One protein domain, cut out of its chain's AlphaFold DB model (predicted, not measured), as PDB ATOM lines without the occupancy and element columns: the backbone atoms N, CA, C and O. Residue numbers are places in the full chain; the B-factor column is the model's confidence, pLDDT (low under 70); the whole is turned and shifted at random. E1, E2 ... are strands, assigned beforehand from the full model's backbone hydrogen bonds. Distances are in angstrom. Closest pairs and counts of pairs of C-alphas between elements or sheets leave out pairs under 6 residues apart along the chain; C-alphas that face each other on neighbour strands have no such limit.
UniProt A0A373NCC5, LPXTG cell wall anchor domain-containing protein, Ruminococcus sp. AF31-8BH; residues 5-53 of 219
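AT A GLANCE: This is residues 5 to 53 of the 219 residues of the protein "LPXTG cell wall anchor domain-containing protein" of Ruminococcus sp. AF31-8BH (UniProt A0A373NCC5). A narrow rod: short E1 lies beside the long ribbon of E2 and E3, with an unnamed loop at each end, of which residues 33 to 42 stick out. The printed part has 49 residues, under half of them in named elements, and is all strand. The sheet, E1 E2 E3, is an antiparallel meander, each strand the antiparallel neighbour of the one before. It is only just extended, close to loose, with a radius of gyration of the C-alphas of 14.6 A and spans of 46 by 15 by 14 A.

HOW THE PARTS SIT: Edge strand E1, residues 5 to 7, forms a hairpin with inner strand E2, residues 22 to 31, at 143 degrees; N 6 and O 29 are within hydrogen-bond range, 2.9 A. E2 forms a hairpin with edge strand E3, residues 45 to 52, at 153 degrees; N 28 and O 46 are within hydrogen-bond range, 2.8 A.

IN THESE COORDINATES: E1 spans 6.1 A from C-alpha 5 at (-9.475, 32.685, 149.917). E2 spans 28.6 A, and E3 spans 22.5 A to C-alpha 52 at (-19.030, 27.108, 168.647).

THE WHOLE: The C-alphas of Ala 19 and Gly 35, the two farthest apart, are 46.6 A apart. Both links are long. The printed part has no cut, and no printed residue is under 70 in pLDDT.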
ATOM      1  N   VAL A   5      -9.003  31.771 148.875       97.62
ATOM      2  CA  VAL A   5      -9.475  32.685 149.917       97.62
ATOM      3  C   VAL A   5      -8.472  32.674 151.059       97.62
ATOM      4  O   VAL A   5      -8.174  31.613 151.608       97.62
ATOM      5  N   ALA A   6      -7.963  33.848 151.420       97.12
ATOM      6  CA  ALA A   6      -7.154  34.043 152.615       97.12
ATOM      7  C   ALA A   6      -8.069  34.449 153.778       97.12
ATOM      8  O   ALA A   6      -8.617  35.552 153.765       97.12
ATOM      9  N   TRP A   7      -8.266  33.556 154.750       97.50
ATOM     10  CA  TRP A   7      -9.134  33.786 155.911       97.50
ATOM     11  C   TRP A   7      -8.410  34.534 157.036       97.50
ATOM     12  O   TRP A   7      -7.332  34.122 157.465       97.50
ATOM     13  N   ASP A   8      -9.038  35.581 157.565       96.50
ATOM     14  CA  ASP A   8      -8.588  36.321 158.744       96.50
ATOM     15  C   ASP A   8      -9.104  35.664 160.031       96.50
ATOM     16  O   ASP A   8     -10.098  36.072 160.633       96.50
ATOM     17  N   VAL A   9      -8.432  34.585 160.435       94.44
ATOM     18  CA  VAL A   9      -8.785  33.829 161.647       94.44
ATOM     19  C   VAL A   9      -8.435  34.610 162.918       94.44
ATOM     20  O   VAL A   9      -9.162  34.530 163.903       94.44
ATOM     21  N   ASN A  10      -7.353  35.392 162.908       93.00
ATOM     22  CA  ASN A  10      -6.891  36.121 164.093       93.00
ATOM     23  C   ASN A  10      -7.732  37.372 164.384       93.00
ATOM     24  O   ASN A  10      -7.844  37.761 165.542       93.00
ATOM     25  N   GLY A  11      -8.316  37.996 163.357       92.44
ATOM     26  CA  GLY A  11      -9.206  39.149 163.503       92.44
ATOM     27  C   GLY A  11     -10.646  38.792 163.876       92.44
ATOM     28  O   GLY A  11     -11.465  39.689 164.084       92.44
ATOM     29  N   CYS A  12     -10.989  37.502 163.959       95.31
ATOM     30  CA  CYS A  12     -12.339  37.095 164.327       95.31
ATOM     31  C   CYS A  12     -12.593  37.244 165.837       95.31
ATOM     32  O   CYS A  12     -11.681  37.228 166.659       95.31
ATOM     33  N   ALA A  13     -13.866  37.350 166.222       96.00
ATOM     34  CA  ALA A  13     -14.272  37.577 167.611       96.00
ATOM     35  C   ALA A  13     -14.216  36.317 168.506       96.00
ATOM     36  O   ALA A  13     -14.835  36.292 169.570       96.00
ATOM     37  N   TYR A  14     -13.530  35.256 168.076       93.81
ATOM     38  CA  TYR A  14     -13.438  34.021 168.846       93.81
ATOM     39  C   TYR A  14     -12.642  34.228 170.139       93.81
ATOM     40  O   TYR A  14     -11.489  34.655 170.122       93.81
ATOM     41  N   ASN A  15     -13.242  33.868 171.272       91.44
ATOM     42  CA  ASN A  15     -12.611  33.889 172.583       91.44
ATOM     43  C   ASN A  15     -12.424  32.460 173.106       91.44
ATOM     44  O   ASN A  15     -13.340  31.856 173.663       91.44
ATOM     45  N   GLN A  16     -11.205  31.944 172.999       87.69
ATOM     46  CA  GLN A  16     -10.854  30.603 173.479       87.69
ATOM     47  C   GLN A  16     -11.004  30.405 175.001       87.69
ATOM     48  O   GLN A  16     -11.056  29.270 175.462       87.69
ATOM     49  N   ASN A  17     -11.060  31.488 175.784       86.50
ATOM     50  CA  ASN A  17     -11.165  31.421 177.244       86.50
ATOM     51  C   ASN A  17     -12.621  31.417 177.734       86.50
ATOM     52  O   ASN A  17     -12.861  31.263 178.931       86.50
ATOM     53  N   SER A  18     -13.595  31.620 176.842       85.50
ATOM     54  CA  SER A  18     -15.008  31.561 177.208       85.50
ATOM     55  C   SER A  18     -15.505  30.120 177.192       85.50
ATOM     56  O   SER A  18     -15.338  29.402 176.206       85.50
ATOM     57  N   ALA A  19     -16.166  29.716 178.276       81.44
ATOM     58  CA  ALA A  19     -16.877  28.444 178.343       81.44
ATOM     59  C   ALA A  19     -18.254  28.503 177.660       81.44
ATOM     60  O   ALA A  19     -18.890  27.464 177.521       81.44
ATOM     61  N   GLU A  20     -18.723  29.684 177.252       88.06
ATOM     62  CA  GLU A  20     -20.042  29.888 176.653       88.06
ATOM     63  C   GLU A  20     -20.058  29.559 175.155       88.06
ATOM     64  O   GLU A  20     -19.025  29.508 174.485       88.06
ATOM     65  N   ALA A  21     -21.260  29.345 174.614       92.25
ATOM     66  CA  ALA A  21     -21.436  29.196 173.177       92.25
ATOM     67  C   ALA A  21     -21.135  30.527 172.472       92.25
ATOM     68  O   ALA A  21     -21.517  31.593 172.949       92.25
ATOM     69  N   GLN A  22     -20.482  30.466 171.315       95.44
ATOM     70  CA  GLN A  22     -20.032  31.649 170.587       95.44
ATOM     71  C   GLN A  22     -20.523  31.625 169.148       95.44
ATOM     72  O   GLN A  22     -20.563  30.576 168.504       95.44
ATOM     73  N   LYS A  23     -20.877  32.803 168.636       96.25
ATOM     74  CA  LYS A  23     -21.195  33.025 167.228       96.25
ATOM     75  C   LYS A  23     -20.365  34.192 166.728       96.25
ATOM     76  O   LYS A  23     -20.416  35.268 167.315       96.25
ATOM     77  N   PHE A  24     -19.613  33.975 165.661       95.94
ATOM     78  CA  PHE A  24     -18.767  35.002 165.064       95.94
ATOM     79  C   PHE A  24     -18.637  34.779 163.562       95.94
ATOM     80  O   PHE A  24     -18.871  33.678 163.058       95.94
ATOM     81  N   SER A  25     -18.260  35.836 162.853       96.69
ATOM     82  CA  SER A  25     -17.941  35.765 161.432       96.69
ATOM     83  C   SER A  25     -16.428  35.786 161.238       96.69
ATOM     84  O   SER A  25     -15.714  36.484 161.958       96.69
ATOM     85  N   VAL A  26     -15.948  35.020 160.262       97.81
ATOM     86  CA  VAL A  26     -14.556  35.054 159.807       97.81
ATOM     87  C   VAL A  26     -14.560  35.636 158.406       97.81
ATOM     88  O   VAL A  26     -15.197  35.082 157.506       97.81
ATOM     89  N   ASN A  27     -13.879  36.764 158.235       97.44
ATOM     90  CA  ASN A  27     -13.736  37.398 156.933       97.44
ATOM     91  C   ASN A  27     -12.608  36.723 156.154       97.44
ATOM     92  O   ASN A  27     -11.623  36.265 156.727       97.44
ATOM     93  N   GLY A  28     -12.750  36.658 154.838       97.44
ATOM     94  CA  GLY A  28     -11.742  36.140 153.932       97.44
ATOM     95  C   GLY A  28     -11.607  37.034 152.714       97.44
ATOM     96  O   GLY A  28     -12.590  37.605 152.253       97.44
ATOM     97  N   THR A  29     -10.392  37.156 152.191       97.38
ATOM     98  CA  THR A  29     -10.112  37.924 150.973       97.38
ATOM     99  C   THR A  29      -9.874  36.969 149.813       97.38
ATOM    100  O   THR A  29      -8.998  36.104 149.889       97.38
ATOM    101  N   VAL A  30     -10.652  37.111 148.742       97.19
ATOM    102  CA  VAL A  30     -10.515  36.308 147.522       97.19
ATOM    103  C   VAL A  30      -9.321  36.800 146.707       97.19
ATOM    104  O   VAL A  30      -9.230  37.980 146.375       97.19
ATOM    105  N   THR A  31      -8.434  35.880 146.335       96.44
ATOM    106  CA  THR A  31      -7.402  36.112 145.318       96.44
ATOM    107  C   THR A  31      -7.894  35.554 143.990       96.44
ATOM    108  O   THR A  31      -8.213  34.363 143.884       96.44
ATOM    109  N   LEU A  32      -7.992  36.426 142.987       95.25
ATOM    110  CA  LEU A  32      -8.438  36.042 141.653       95.25
ATOM    111  C   LEU A  32      -7.360  35.208 140.936       95.25
ATOM    112  O   LEU A  32      -6.173  35.446 141.152       95.25
ATOM    113  N   PRO A  33      -7.754  34.239 140.090       95.75
ATOM    114  CA  PRO A  33      -6.812  33.478 139.275       95.75
ATOM    115  C   PRO A  33      -6.051  34.371 138.287       95.75
ATOM    116  O   PRO A  33      -6.572  35.394 137.839       95.75
ATOM    117  N   ASP A  34      -4.870  33.924 137.860       94.00
ATOM    118  CA  ASP A  34      -4.106  34.601 136.809       94.00
ATOM    119  C   ASP A  34      -4.954  34.825 135.547       94.00
ATOM    120  O   ASP A  34      -5.659  33.929 135.069       94.00
ATOM    121  N   GLY A  35      -4.886  36.043 135.005       93.62
ATOM    122  CA  GLY A  35      -5.644  36.456 133.821       93.62
ATOM    123  C   GLY A  35      -7.102  36.858 134.080       93.62
ATOM    124  O   GLY A  35      -7.781  37.252 133.133       93.62
ATOM    125  N   VAL A  36      -7.592  36.804 135.325       94.62
ATOM    126  CA  VAL A  36      -8.931  37.288 135.701       94.62
ATOM    127  C   VAL A  36      -8.844  38.699 136.284       94.62
ATOM    128  O   VAL A  36      -8.145  38.941 137.264       94.62
ATOM    129  N   THR A  37      -9.595  39.636 135.705       93.56
ATOM    130  CA  THR A  37      -9.693  41.029 136.173       93.56
ATOM    131  C   THR A  37     -11.031  41.296 136.864       93.56
ATOM    132  O   THR A  37     -12.030  40.666 136.526       93.56
ATOM    133  N   ASN A  38     -11.077  42.281 137.767       94.00
ATOM    134  CA  ASN A  38     -12.299  42.772 138.418       94.00
ATOM    135  C   ASN A  38     -12.618  44.211 137.963       94.00
ATOM    136  O   ASN A  38     -12.424  45.150 138.736       94.00
ATOM    137  N   PRO A  39     -13.023  44.414 136.694       96.12
ATOM    138  CA  PRO A  39     -13.190  45.749 136.112       96.12
ATOM    139  C   PRO A  39     -14.287  46.571 136.802       96.12
ATOM    140  O   PRO A  39     -14.194  47.794 136.850       96.12
ATOM    141  N   ASP A  40     -15.277  45.896 137.388       96.88
ATOM    142  CA  ASP A  40     -16.398  46.525 138.090       96.88
ATOM    143  C   ASP A  40     -16.088  46.825 139.568       96.88
ATOM    144  O   ASP A  40     -16.968  47.268 140.306       96.88
ATOM    145  N   ASN A  41     -14.848  46.588 140.022       93.94
ATOM    146  CA  ASN A  41     -14.408  46.785 141.408       93.94
ATOM    147  C   ASN A  41     -15.326  46.109 142.441       93.94
ATOM    148  O   ASN A  41     -15.601  46.658 143.511       93.94
ATOM    149  N   LEU A  42     -15.802  44.899 142.131       95.00
ATOM    150  CA  LEU A  42     -16.604  44.108 143.058       95.00
ATOM    151  C   LEU A  42     -15.820  43.834 144.347       95.00
ATOM    152  O   LEU A  42     -14.607  43.619 144.318       95.00
ATOM    153  N   ASN A  43     -16.514  43.801 145.481       96.06
ATOM    154  CA  ASN A  43     -15.884  43.468 146.751       96.06
ATOM    155  C   ASN A  43     -15.413  42.002 146.747       96.06
ATOM    156  O   ASN A  43     -16.197  41.097 146.469       96.06
ATOM    157  N   LEU A  44     -14.145  41.777 147.087       96.62
ATOM    158  CA  LEU A  44     -13.538  40.445 147.178       96.62
ATOM    159  C   LEU A  44     -13.514  39.897 148.612       96.62
ATOM    160  O   LEU A  44     -12.895  38.864 148.865       96.62
ATOM    161  N   ILE A  45     -14.177  40.574 149.553       96.56
ATOM    162  CA  ILE A  45     -14.373  40.072 150.911       96.56
ATOM    163  C   ILE A  45     -15.566  39.119 150.951       96.56
ATOM    164  O   ILE A  45     -16.691  39.478 150.607       96.56
ATOM    165  N   VAL A  46     -15.310  37.910 151.433       96.12
ATOM    166  CA  VAL A  46     -16.317  36.903 151.769       96.12
ATOM    167  C   VAL A  46     -16.336  36.689 153.277       96.12
ATOM    168  O   VAL A  46     -15.356  36.963 153.964       96.12
ATOM    169  N   SER A  47     -17.440  36.177 153.810       96.62
ATOM    170  CA  SER A  47     -17.559  35.876 155.236       96.62
ATOM    171  C   SER A  47     -18.180  34.508 155.454       96.62
ATOM    172  O   SER A  47     -19.157  34.162 154.787       96.62
ATOM    173  N   VAL A  48     -17.675  33.768 156.437       97.12
ATOM    174  CA  VAL A  48     -18.338  32.567 156.963       97.12
ATOM    175  C   VAL A  48     -18.841  32.835 158.369       97.12
ATOM    176  O   VAL A  48     -18.160  33.482 159.160       97.12
ATOM    177  N   ASN A  49     -20.025  32.317 158.689       97.31
ATOM    178  CA  ASN A  49     -20.554  32.340 160.047       97.31
ATOM    179  C   ASN A  49     -20.185  31.039 160.752       97.31
ATOM    180  O   ASN A  49     -20.509  29.953 160.272       97.31
ATOM    181  N   VAL A  50     -19.538  31.162 161.904       96.25
ATOM    182  CA  VAL A  50     -19.111  30.041 162.736       96.25
ATOM    183  C   VAL A  50     -19.920  30.056 164.025       96.25
ATOM    184  O   VAL A  50     -20.150  31.105 164.627       96.25
ATOM    185  N   SER A  51     -20.380  28.877 164.439       95.12
ATOM    186  CA  SER A  51     -20.993  28.659 165.749       95.12
ATOM    187  C   SER A  51     -20.173  27.627 166.511       95.12
ATOM    188  O   SER A  51     -19.917  26.540 165.999       95.12
ATOM    189  N   VAL A  52     -19.771  27.974 167.729       92.44
ATOM    190  CA  VAL A  52     -19.030  27.108 168.647       92.44
ATOM    191  C   VAL A  52     -19.929  26.814 169.841       92.44
ATOM    192  O   VAL A  52     -20.480  27.731 170.448       92.44
ATOM    193  N   SER A  53     -20.104  25.536 170.162       90.31
ATOM    194  CA  SER A  53     -20.861  25.115 171.343       90.31
ATOM    195  C   SER A  53     -20.098  25.427 172.628       90.31
ATOM    196  O   SER A  53     -18.869  25.457 172.637       90.31
TER     197      SER A  53